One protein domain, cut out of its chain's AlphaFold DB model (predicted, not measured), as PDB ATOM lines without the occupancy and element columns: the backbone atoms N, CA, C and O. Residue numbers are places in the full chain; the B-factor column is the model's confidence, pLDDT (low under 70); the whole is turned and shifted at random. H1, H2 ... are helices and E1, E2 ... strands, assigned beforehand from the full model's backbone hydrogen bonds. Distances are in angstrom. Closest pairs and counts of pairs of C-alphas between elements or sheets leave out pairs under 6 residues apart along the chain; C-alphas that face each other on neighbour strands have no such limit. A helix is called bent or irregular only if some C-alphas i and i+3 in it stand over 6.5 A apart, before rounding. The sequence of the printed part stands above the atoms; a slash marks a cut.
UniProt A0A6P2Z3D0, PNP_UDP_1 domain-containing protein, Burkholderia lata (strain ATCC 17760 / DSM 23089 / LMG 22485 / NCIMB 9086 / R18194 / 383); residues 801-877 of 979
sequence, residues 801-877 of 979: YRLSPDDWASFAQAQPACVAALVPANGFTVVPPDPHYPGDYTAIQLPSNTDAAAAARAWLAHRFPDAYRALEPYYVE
ATOM      1  N   TYR A 801     161.941 160.104 110.005       97.81
ATOM      2  CA  TYR A 801     161.144 161.333 110.021       97.81
ATOM      3  C   TYR A 801     161.268 161.994 111.390       97.81
ATOM      4  O   TYR A 801     161.165 161.302 112.402       97.81
ATOM      5  N   ARG A 802     161.485 163.310 111.436       96.62
ATOM      6  CA  ARG A 802     161.710 164.042 112.691       96.62
ATOM      7  C   ARG A 802     160.721 165.184 112.840       96.62
ATOM      8  O   ARG A 802     160.758 166.131 112.063       96.62
ATOM      9  N   LEU A 803     159.845 165.085 113.837       97.31
ATOM     10  CA  LEU A 803     158.753 166.029 114.064       97.31
ATOM     11  C   LEU A 803     158.909 166.699 115.425       97.31
ATOM     12  O   LEU A 803     159.205 166.024 116.415       97.31
ATOM     13  N   SER A 804     158.662 168.008 115.487       95.69
ATOM     14  CA  SER A 804     158.553 168.705 116.769       95.69
ATOM     15  C   SER A 804     157.382 168.135 117.589       95.69
ATOM     16  O   SER A 804     156.493 167.489 117.020       95.69
ATOM     17  N   PRO A 805     157.326 168.364 118.913       93.75
ATOM     18  CA  PRO A 805     156.192 167.922 119.725       93.75
ATOM     19  C   PRO A 805     154.828 168.380 119.180       93.75
ATOM     20  O   PRO A 805     153.888 167.582 119.127       93.75
ATOM     21  N   ASP A 806     154.739 169.627 118.713       95.19
ATOM     22  CA  ASP A 806     153.503 170.207 118.174       95.19
ATOM     23  C   ASP A 806     153.140 169.611 116.804       95.19
ATOM     24  O   ASP A 806     151.972 169.290 116.550       95.19
ATOM     25  N   ASP A 807     154.135 169.397 115.935       96.88
ATOM     26  CA  ASP A 807     153.937 168.746 114.634       96.88
ATOM     27  C   ASP A 807     153.500 167.290 114.808       96.88
ATOM     28  O   ASP A 807     152.584 166.826 114.128       96.88
ATOM     29  N   TRP A 808     154.113 166.563 115.747       96.81
ATOM     30  CA  TRP A 808     153.744 165.185 116.055       96.81
ATOM     31  C   TRP A 808     152.319 165.093 116.600       96.81
ATOM     32  O   TRP A 808     151.550 164.246 116.145       96.81
ATOM     33  N   ALA A 809     151.939 165.969 117.534       96.06
ATOM     34  CA  ALA A 809     150.580 166.010 118.068       96.06
ATOM     35  C   ALA A 809     149.551 166.297 116.962       96.06
ATOM     36  O   ALA A 809     148.543 165.593 116.848       96.06
ATOM     37  N   SER A 810     149.846 167.276 116.103       97.25
ATOM     38  CA  SER A 810     149.002 167.640 114.961       97.25
ATOM     39  C   SER A 810     148.881 166.491 113.955       97.25
ATOM     40  O   SER A 810     147.777 166.150 113.523       97.25
ATOM     41  N   PHE A 811     149.997 165.834 113.627       97.62
ATOM     42  CA  PHE A 811     150.028 164.678 112.735       97.62
ATOM     43  C   PHE A 811     149.249 163.493 113.315       97.62
ATOM     44  O   PHE A 811     148.428 162.899 112.617       97.62
ATOM     45  N   ALA A 812     149.443 163.171 114.595       96.81
ATOM     46  CA  ALA A 812     148.762 162.061 115.251       96.81
ATOM     47  C   ALA A 812     147.248 162.275 115.351       96.81
ATOM     48  O   ALA A 812     146.480 161.323 115.187       96.81
ATOM     49  N   GLN A 813     146.808 163.519 115.555       97.12
ATOM     50  CA  GLN A 813     145.392 163.875 115.526       97.12
ATOM     51  C   GLN A 813     144.798 163.754 114.116       97.12
ATOM     52  O   GLN A 813     143.678 163.263 113.964       97.12
ATOM     53  N   ALA A 814     145.531 164.189 113.089       97.06
ATOM     54  CA  ALA A 814     145.066 164.158 111.704       97.06
ATOM     55  C   ALA A 814     145.112 162.750 111.079       97.06
ATOM     56  O   ALA A 814     144.289 162.433 110.223       97.06
ATOM     57  N   GLN A 815     146.065 161.907 111.492       97.31
ATOM     58  CA  GLN A 815     146.374 160.611 110.872       97.31
ATOM     59  C   GLN A 815     146.437 159.446 111.890       97.31
ATOM     60  O   GLN A 815     147.402 158.673 111.890       97.31
ATOM     61  N   PRO A 816     145.413 159.233 112.743       97.12
ATOM     62  CA  PRO A 816     145.478 158.262 113.843       97.12
ATOM     63  C   PRO A 816     145.660 156.811 113.370       97.12
ATOM     64  O   PRO A 816     146.364 156.027 114.007       97.12
ATOM     65  N   ALA A 817     145.074 156.448 112.223       97.38
ATOM     66  CA  ALA A 817     145.226 155.115 111.639       97.38
ATOM     67  C   ALA A 817     146.649 154.856 111.116       97.38
ATOM     68  O   ALA A 817     147.132 153.730 111.204       97.38
ATOM     69  N   CYS A 818     147.320 155.892 110.599       97.81
ATOM     70  CA  CYS A 818     148.714 155.792 110.180       97.81
ATOM     71  C   CYS A 818     149.619 155.618 111.400       97.81
ATOM     72  O   CYS A 818     150.440 154.710 111.414       97.81
ATOM     73  N   VAL A 819     149.434 156.438 112.443       97.19
ATOM     74  CA  VAL A 819     150.233 156.354 113.677       97.19
ATOM     75  C   VAL A 819     150.137 154.972 114.320       97.19
ATOM     76  O   VAL A 819     151.163 154.393 114.659       97.19
ATOM     77  N   ALA A 820     148.936 154.392 114.401       97.00
ATOM     78  CA  ALA A 820     148.749 153.030 114.910       97.00
ATOM     79  C   ALA A 820     149.484 151.955 114.084       97.00
ATOM     80  O   ALA A 820     149.734 150.857 114.579       97.00
ATOM     81  N   ALA A 821     149.822 152.258 112.829       97.25
ATOM     82  CA  ALA A 821     150.507 151.354 111.918       97.25
ATOM     83  C   ALA A 821     152.030 151.592 111.838       97.25
ATOM     84  O   ALA A 821     152.722 150.796 111.200       97.25
ATOM     85  N   LEU A 822     152.571 152.627 112.497       97.25
ATOM     86  CA  LEU A 822     154.014 152.879 112.618       97.25
ATOM     87  C   LEU A 822     154.632 151.968 113.689       97.25
ATOM     88  O   LEU A 822     154.993 152.402 114.780       97.25
ATOM     89  N   VAL A 823     154.716 150.678 113.375       97.06
ATOM     90  CA  VAL A 823     155.215 149.627 114.272       97.06
ATOM     91  C   VAL A 823     156.363 148.844 113.627       97.06
ATOM     92  O   VAL A 823     156.443 148.803 112.393       97.06
ATOM     93  N   PRO A 824     157.204 148.138 114.414       95.69
ATOM     94  CA  PRO A 824     158.340 147.392 113.867       95.69
ATOM     95  C   PRO A 824     157.948 146.353 112.811       95.69
ATOM     96  O   PRO A 824     158.680 146.153 111.847       95.69
ATOM     97  N   ALA A 825     156.756 145.752 112.925       95.31
ATOM     98  CA  ALA A 825     156.226 144.806 111.937       95.31
ATOM     99  C   ALA A 825     156.032 145.413 110.532       95.31
ATOM    100  O   ALA A 825     156.040 144.680 109.548       95.31
ATOM    101  N   ASN A 826     155.886 146.738 110.439       96.31
ATOM    102  CA  ASN A 826     155.797 147.478 109.180       96.31
ATOM    103  C   ASN A 826     157.104 148.230 108.855       96.31
ATOM    104  O   ASN A 826     157.127 149.030 107.925       96.31
ATOM    105  N   GLY A 827     158.180 147.990 109.617       95.94
ATOM    106  CA  GLY A 827     159.478 148.633 109.422       95.94
ATOM    107  C   GLY A 827     159.590 150.036 110.022       95.94
ATOM    108  O   GLY A 827     160.292 150.866 109.462       95.94
ATOM    109  N   PHE A 828     158.907 150.327 111.133       97.62
ATOM    110  CA  PHE A 828     159.004 151.632 111.798       97.62
ATOM    111  C   PHE A 828     159.246 151.497 113.298       97.62
ATOM    112  O   PHE A 828     158.579 150.715 113.972       97.62
ATOM    113  N   THR A 829     160.125 152.338 113.835       97.69
ATOM    114  CA  THR A 829     160.319 152.492 115.280       97.69
ATOM    115  C   THR A 829     160.044 153.939 115.664       97.69
ATOM    116  O   THR A 829     160.781 154.839 115.272       97.69
ATOM    117  N   VAL A 830     158.972 154.174 116.424       96.62
ATOM    118  CA  VAL A 830     158.653 155.508 116.948       96.62
ATOM    119  C   VAL A 830     159.392 155.717 118.264       96.62
ATOM    120  O   VAL A 830     159.140 155.020 119.246       96.62
ATOM    121  N   VAL A 831     160.294 156.692 118.280       95.19
ATOM    122  CA  VAL A 831     161.068 157.111 119.446       95.19
ATOM    123  C   VAL A 831     160.502 158.449 119.933       95.19
ATOM    124  O   VAL A 831     160.670 159.462 119.246       95.19
ATOM    125  N   PRO A 832     159.790 158.473 121.075       91.75
ATOM    126  CA  PRO A 832     159.256 159.708 121.635       91.75
ATOM    127  C   PRO A 832     160.374 160.585 122.229       91.75
ATOM    128  O   PRO A 832     161.484 160.094 122.454       91.75
ATOM    129  N   PRO A 833     160.081 161.862 122.535       87.50
ATOM    130  CA  PRO A 833     161.014 162.744 123.227       87.50
ATOM    131  C   PRO A 833     161.444 162.163 124.580       87.50
ATOM    132  O   PRO A 833     160.659 161.487 125.254       87.50
ATOM    133  N   ASP A 834     162.672 162.465 125.006       79.06
ATOM    134  CA  ASP A 834     163.127 162.147 126.362       79.06
ATOM    135  C   ASP A 834     162.198 162.838 127.381       79.06
ATOM    136  O   ASP A 834     161.997 164.052 127.285       79.06
ATOM    137  N   PRO A 835     161.650 162.125 128.383       81.31
ATOM    138  CA  PRO A 835     160.832 162.735 129.430       81.31
ATOM    139  C   PRO A 835     161.501 163.910 130.163       81.31
ATOM    140  O   PRO A 835     160.804 164.798 130.653       81.31
ATOM    141  N   HIS A 836     162.836 163.942 130.238       77.19
ATOM    142  CA  HIS A 836     163.592 165.055 130.828       77.19
ATOM    143  C   HIS A 836     163.692 166.268 129.894       77.19
ATOM    144  O   HIS A 836     163.946 167.385 130.352       77.19
ATOM    145  N   TYR A 837     163.476 166.062 128.594       79.69
ATOM    146  CA  TYR A 837     163.545 167.075 127.547       79.69
ATOM    147  C   TYR A 837     162.301 166.988 126.652       79.69
ATOM    148  O   TYR A 837     162.402 166.636 125.478       79.69
ATOM    149  N   PRO A 838     161.113 167.361 127.162       80.88
ATOM    150  CA  PRO A 838     159.852 167.220 126.427       80.88
ATOM    151  C   PRO A 838     159.775 168.070 125.146       80.88
ATOM    152  O   PRO A 838     158.856 167.893 124.355       80.88
ATOM    153  N   GLY A 839     160.717 169.000 124.952       84.50
ATOM    154  CA  GLY A 839     160.872 169.777 123.721       84.50
ATOM    155  C   GLY A 839     161.666 169.073 122.614       84.50
ATOM    156  O   GLY A 839     161.808 169.649 121.538       84.50
ATOM    157  N   ASP A 840     162.215 167.881 122.863       87.88
ATOM    158  CA  ASP A 840     162.923 167.105 121.842       87.88
ATOM    159  C   ASP A 840     161.953 166.569 120.776       87.88
ATOM    160  O   ASP A 840     160.748 166.463 120.988       87.88
ATOM    161  N   TYR A 841     162.490 166.250 119.601       94.06
ATOM    162  CA  TYR A 841     161.698 165.801 118.460       94.06
ATOM    163  C   TYR A 841     161.330 164.320 118.595       94.06
ATOM    164  O   TYR A 841     162.149 163.500 119.015       94.06
ATOM    165  N   THR A 842     160.121 163.966 118.158       95.75
ATOM    166  CA  THR A 842     159.733 162.571 117.925       95.75
ATOM    167  C   THR A 842     160.417 162.080 116.653       95.75
ATOM    168  O   THR A 842     160.287 162.706 115.596       95.75
ATOM    169  N   ALA A 843     161.107 160.942 116.733       96.50
ATOM    170  CA  ALA A 843     161.730 160.303 115.580       96.50
ATOM    171  C   ALA A 843     160.952 159.052 115.159       96.50
ATOM    172  O   ALA A 843     160.713 158.160 115.967       96.50
ATOM    173  N   ILE A 844     160.590 158.956 113.883       97.75
ATOM    174  CA  ILE A 844     160.090 157.722 113.268       97.75
ATOM    175  C   ILE A 844     161.251 157.116 112.481       97.75
ATOM    176  O   ILE A 844     161.518 157.530 111.353       97.75
ATOM    177  N   GLN A 845     161.965 156.179 113.097       97.69
ATOM    178  CA  GLN A 845     163.150 155.541 112.531       97.69
ATOM    179  C   GLN A 845     162.771 154.409 111.576       97.69
ATOM    180  O   GLN A 845     161.857 153.627 111.855       97.69
ATOM    181  N   LEU A 846     163.498 154.322 110.465       97.44
ATOM    182  CA  LEU A 846     163.455 153.214 109.514       97.44
ATOM    183  C   LEU A 846     164.576 152.201 109.830       97.44
ATOM    184  O   LEU A 846     165.501 152.524 110.581       97.44
ATOM    185  N   PRO A 847     164.519 150.978 109.272       95.31
ATOM    186  CA  PRO A 847     165.571 149.980 109.430       95.31
ATOM    187  C   PRO A 847     166.934 150.479 108.925       95.31
ATOM    188  O   PRO A 847     167.001 151.270 107.988       95.31
ATOM    189  N   SER A 848     168.020 149.966 109.509       90.69
ATOM    190  CA  SER A 848     169.401 150.253 109.086       90.69
ATOM    191  C   SER A 848     169.718 149.742 107.679       90.69
ATOM    192  O   SER A 848     170.531 150.333 106.973       90.69
ATOM    193  N   ASN A 849     169.066 148.659 107.251       92.44
ATOM    194  CA  ASN A 849     169.180 148.143 105.893       92.44
ATOM    195  C   ASN A 849     168.420 149.042 104.899       92.44
ATOM    196  O   ASN A 849     167.207 149.231 105.026       92.44
ATOM    197  N   THR A 850     169.124 149.540 103.882       88.06
ATOM    198  CA  THR A 850     168.593 150.489 102.893       88.06
ATOM    199  C   THR A 850     167.402 149.938 102.104       88.06
ATOM    200  O   THR A 850     166.420 150.657 101.916       88.06
ATOM    201  N   ASP A 851     167.422 148.662 101.703       93.25
ATOM    202  CA  ASP A 851     166.309 148.042 100.966       93.25
ATOM    203  C   ASP A 851     165.058 147.918 101.843       93.25
ATOM    204  O   ASP A 851     163.941 148.205 101.405       93.25
ATOM    205  N   ALA A 852     165.235 147.543 103.110       95.62
ATOM    206  CA  ALA A 852     164.149 147.468 104.079       95.62
ATOM    207  C   ALA A 852     163.573 148.858 104.399       95.62
ATOM    208  O   ALA A 852     162.353 149.012 104.481       95.62
ATOM    209  N   ALA A 853     164.421 149.885 104.520       95.25
ATOM    210  CA  ALA A 853     163.982 151.271 104.673       95.25
ATOM    211  C   ALA A 853     163.193 151.758 103.450       95.25
ATOM    212  O   ALA A 853     162.107 152.328 103.601       95.25
ATOM    213  N   ALA A 854     163.677 151.482 102.236       95.19
ATOM    214  CA  ALA A 854     162.976 151.810 100.999       95.19
ATOM    215  C   ALA A 854     161.620 151.090 100.902       95.19
ATOM    216  O   ALA A 854     160.610 151.718 100.575       95.19
ATOM    217  N   ALA A 855     161.567 149.803 101.258       97.12
ATOM    218  CA  ALA A 855     160.335 149.021 101.289       97.12
ATOM    219  C   ALA A 855     159.320 149.571 102.305       97.12
ATOM    220  O   ALA A 855     158.142 149.715 101.972       97.12
ATOM    221  N   ALA A 856     159.764 149.945 103.509       97.25
ATOM    222  CA  ALA A 856     158.908 150.563 104.522       97.25
ATOM    223  C   ALA A 856     158.339 151.906 104.034       97.25
ATOM    224  O   ALA A 856     157.135 152.158 104.141       97.25
ATOM    225  N   ARG A 857     159.164 152.754 103.404       97.19
ATOM    226  CA  ARG A 857     158.699 154.016 102.802       97.19
ATOM    227  C   ARG A 857     157.696 153.789 101.671       97.19
ATOM    228  O   ARG A 857     156.670 154.466 101.637       97.19
ATOM    229  N   ALA A 858     157.953 152.835 100.777       97.44
ATOM    230  CA  ALA A 858     157.036 152.485  99.691       97.44
ATOM    231  C   ALA A 858     155.697 151.953 100.229       97.44
ATOM    232  O   ALA A 858     154.629 152.327  99.738       97.44
ATOM    233  N   TRP A 859     155.744 151.136 101.282       97.88
ATOM    234  CA  TRP A 859     154.559 150.657 101.982       97.88
ATOM    235  C   TRP A 859     153.750 151.814 102.584       97.88
ATOM    236  O   TRP A 859     152.534 151.865 102.393       97.88
ATOM    237  N   LEU A 860     154.409 152.780 103.237       97.88
ATOM    238  CA  LEU A 860     153.754 153.960 103.813       97.88
ATOM    239  C   LEU A 860     153.084 154.814 102.730       97.88
ATOM    240  O   LEU A 860     151.919 155.180 102.879       97.88
ATOM    241  N   ALA A 861     153.783 155.064 101.621       97.56
ATOM    242  CA  ALA A 861     153.257 155.808 100.477       97.56
ATOM    243  C   ALA A 861     152.034 155.127  99.842       97.56
ATOM    244  O   ALA A 861     151.072 155.796  99.471       97.56
ATOM    245  N   HIS A 862     152.048 153.795  99.745       97.88
ATOM    246  CA  HIS A 862     150.939 153.030  99.182       97.88
ATOM    247  C   HIS A 862     149.738 152.942 100.134       97.88
ATOM    248  O   HIS A 862     148.592 153.100  99.712       97.88
ATOM    249  N   ARG A 863     149.981 152.673 101.422       97.75
ATOM    250  CA  ARG A 863     148.927 152.401 102.407       97.75
ATOM    251  C   ARG A 863     148.293 153.670 102.975       97.75
ATOM    252  O   ARG A 863     147.095 153.657 103.257       97.75
ATOM    253  N   PHE A 864     149.079 154.734 103.135       97.88
ATOM    254  CA  PHE A 864     148.669 156.007 103.729       97.88
ATOM    255  C   PHE A 864     149.215 157.201 102.918       97.88
ATOM    256  O   PHE A 864     150.048 157.956 103.419       97.88
ATOM    257  N   PRO A 865     148.753 157.415 101.672       97.44
ATOM    258  CA  PRO A 865     149.328 158.419 100.767       97.44
ATOM    259  C   PRO A 865     149.260 159.858 101.304       97.44
ATOM    260  O   PRO A 865     150.181 160.643 101.085       97.44
ATOM    261  N   ASP A 866     148.202 160.216 102.036       97.06
ATOM    262  CA  ASP A 866     148.076 161.545 102.650       97.06
ATOM    263  C   ASP A 866     149.046 161.730 103.819       97.06
ATOM    264  O   ASP A 866     149.706 162.762 103.918       97.06
ATOM    265  N   ALA A 867     149.188 160.706 104.666       97.06
ATOM    266  CA  ALA A 867     150.135 160.727 105.772       97.06
ATOM    267  C   ALA A 867     151.587 160.738 105.271       97.06
ATOM    268  O   ALA A 867     152.408 161.474 105.808       97.06
ATOM    269  N   TYR A 868     151.892 159.987 104.208       97.62
ATOM    270  CA  TYR A 868     153.202 159.999 103.558       97.62
ATOM    271  C   TYR A 868     153.573 161.396 103.049       97.62
ATOM    272  O   TYR A 868     154.649 161.890 103.373       97.62
ATOM    273  N   ARG A 869     152.663 162.068 102.328       97.12
ATOM    274  CA  ARG A 869     152.876 163.452 101.867       97.12
ATOM    275  C   ARG A 869     153.052 164.436 103.020       97.12
ATOM    276  O   ARG A 869     153.859 165.350 102.917       97.12
ATOM    277  N   ALA A 870     152.319 164.250 104.119       96.69
ATOM    278  CA  ALA A 870     152.473 165.082 105.310       96.69
ATOM    279  C   ALA A 870     153.816 164.851 106.027       96.69
ATOM    280  O   ALA A 870     154.369 165.789 106.590       96.69
ATOM    281  N   LEU A 871     154.346 163.623 106.004       96.81
ATOM    282  CA  LEU A 871     155.620 163.268 106.639       96.81
ATOM    283  C   LEU A 871     156.846 163.623 105.793       96.81
ATOM    284  O   LEU A 871     157.914 163.851 106.354       96.81
ATOM    285  N   GLU A 872     156.718 163.675 104.468       95.88
ATOM    286  CA  GLU A 872     157.832 163.894 103.538       95.88
ATOM    287  C   GLU A 872     158.745 165.087 103.903       95.88
ATOM    288  O   GLU A 872     159.961 164.878 103.943       95.88
ATOM    289  N   PRO A 873     158.238 166.285 104.269       95.12
ATOM    290  CA  PRO A 873     159.096 167.415 104.645       95.12
ATOM    291  C   PRO A 873     159.994 167.141 105.864       95.12
ATOM    292  O   PRO A 873     161.052 167.750 106.016       95.12
ATOM    293  N   TYR A 874     159.589 166.204 106.724       96.50
ATOM    294  CA  TYR A 874     160.287 165.830 107.952       96.50
ATOM    295  C   TYR A 874     161.285 164.682 107.751       96.50
ATOM    296  O   TYR A 874     162.019 164.343 108.683       96.50
ATOM    297  N   TYR A 875     161.348 164.087 106.553       96.94
ATOM    298  CA  TYR A 875     162.271 162.997 106.234       96.94
ATOM    299  C   TYR A 875     163.722 163.481 106.211       96.94
ATOM    300  O   TYR A 875     164.029 164.521 105.621       96.94
ATOM    301  N   VAL A 876     164.612 162.738 106.859       96.31
ATOM    302  CA  VAL A 876     166.056 162.957 106.859       96.31
ATOM    303  C   VAL A 876     166.771 161.625 106.673       96.31
ATOM    304  O   VAL A 876     166.449 160.630 107.321       96.31
ATOM    305  N   GLU A 877     167.767 161.623 105.797       96.75
ATOM    306  CA  GLU A 877     168.673 160.498 105.581       96.75
ATOM    307  C   GLU A 877     170.104 161.036 105.653       96.75
ATOM    308  O   GLU A 877     170.617 161.569 104.666       96.75
TER     309      GLU A 877
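Overview. This is residues 801 to 877 of the 979 residues of the protein "PNP_UDP_1 domain-containing protein" of Burkholderia lata (strain ATCC 17760 / DSM 23089 / LMG 22485 / NCIMB 9086 / R18194 / 383) (UniProt A0A6P2Z3D0). A small three-stranded antiparallel sheet is covered on one face by H1 and H4, which run opposite ways, with short H2 near both. The longest helix, H3, stands beyond one end of the strands and meets H4 at a corner, while the link from E2 to E3 reaches out past the other end to His 836. The printed part has 77 residues with four named helices and three named strands, in the order E1 H1 H2 E2 E3 H3 H4; the sheet order is E1 E3 E2, and the class is mixed, helices and strands. The whole is compact, with a radius of gyration of the C-alphas of 12.0 A and spans of 34 by 26 by 21 A.

Along the chain. In the sheet, E1 is residues 801 to 803, beginning at C-alpha 801 (161.144, 161.333, 110.021); E3 is residues 842 to 845, 9.5 A long; E2 is residues 829 to 831. H1, residues 805 to 814, is 14.2 A long, and H2 is residues 816 to 819. H3, residues 850 to 863, is 19.8 A long, starting at C-alpha 850 (168.593, 150.489, 102.893). H4, residues 865 to 874, is 15.1 A long and ends at C-alpha 874 (160.287, 165.830, 107.952); it is irregular, with C-alphas 870 and 873 7.1 A apart.

Arrangement. E3 is the inner strand. E1 and E3 are antiparallel at 175 degrees, with N 801 and O 844 at 2.9 A, within hydrogen-bond range. E2 and E3 form a hairpin, antiparallel at 157 degrees, with N 831 and O 843 at 2.8 A, within hydrogen-bond range. E1, H1, H2 and E2 make a split strand-helix-strand unit, two strands running the same way with E3 between them, and its crossover is right-handed. H1 and H4 are on the sheet, giving two layers, helices on one face of a sheet. H1 is on it with residues 805 to 811; its closest C-alpha pair with E3 is Pro 805 and Thr 842, 6.7 A. H4 is on it with residues 871 to 874; its closest C-alpha pair with E1 is Tyr 801 and Tyr 874, 5.0 A. H1 and H4 are close but not clearly touching, with the closest C-alphas, of Phe 811 and Ala 870, at 7.8 A and a shallow tilt of 8 degrees, opposite ways. H2 is not on the sheet; it is close to but not clearly touching H1, at C-alphas Ala 812 and Val 819, 6.1 A, and H4, at C-alphas Cys 818 and Ala 867, 6.8 A. H3, not on the sheet, and H4 touch only at the corner, through residues 860 to 861 of H3 alone, with the closest C-alphas, of Ala 861 and Tyr 868, at 5.2 A and a steep tilt of 47 degrees, opposite ways. H3 is apart from H1, for instance. Every O i to N i+4 pair is within hydrogen-bond range in H1 and H3, against 4 of 6 in H4; H2 is too short for such a pair.

Size, cuts and confidence. The C-alphas of His 836 and His 862, the two farthest apart, are 36.1 A apart. The printed part has no cut and no long link. Its mean pLDDT is 94.9, and no printed residue is under 70.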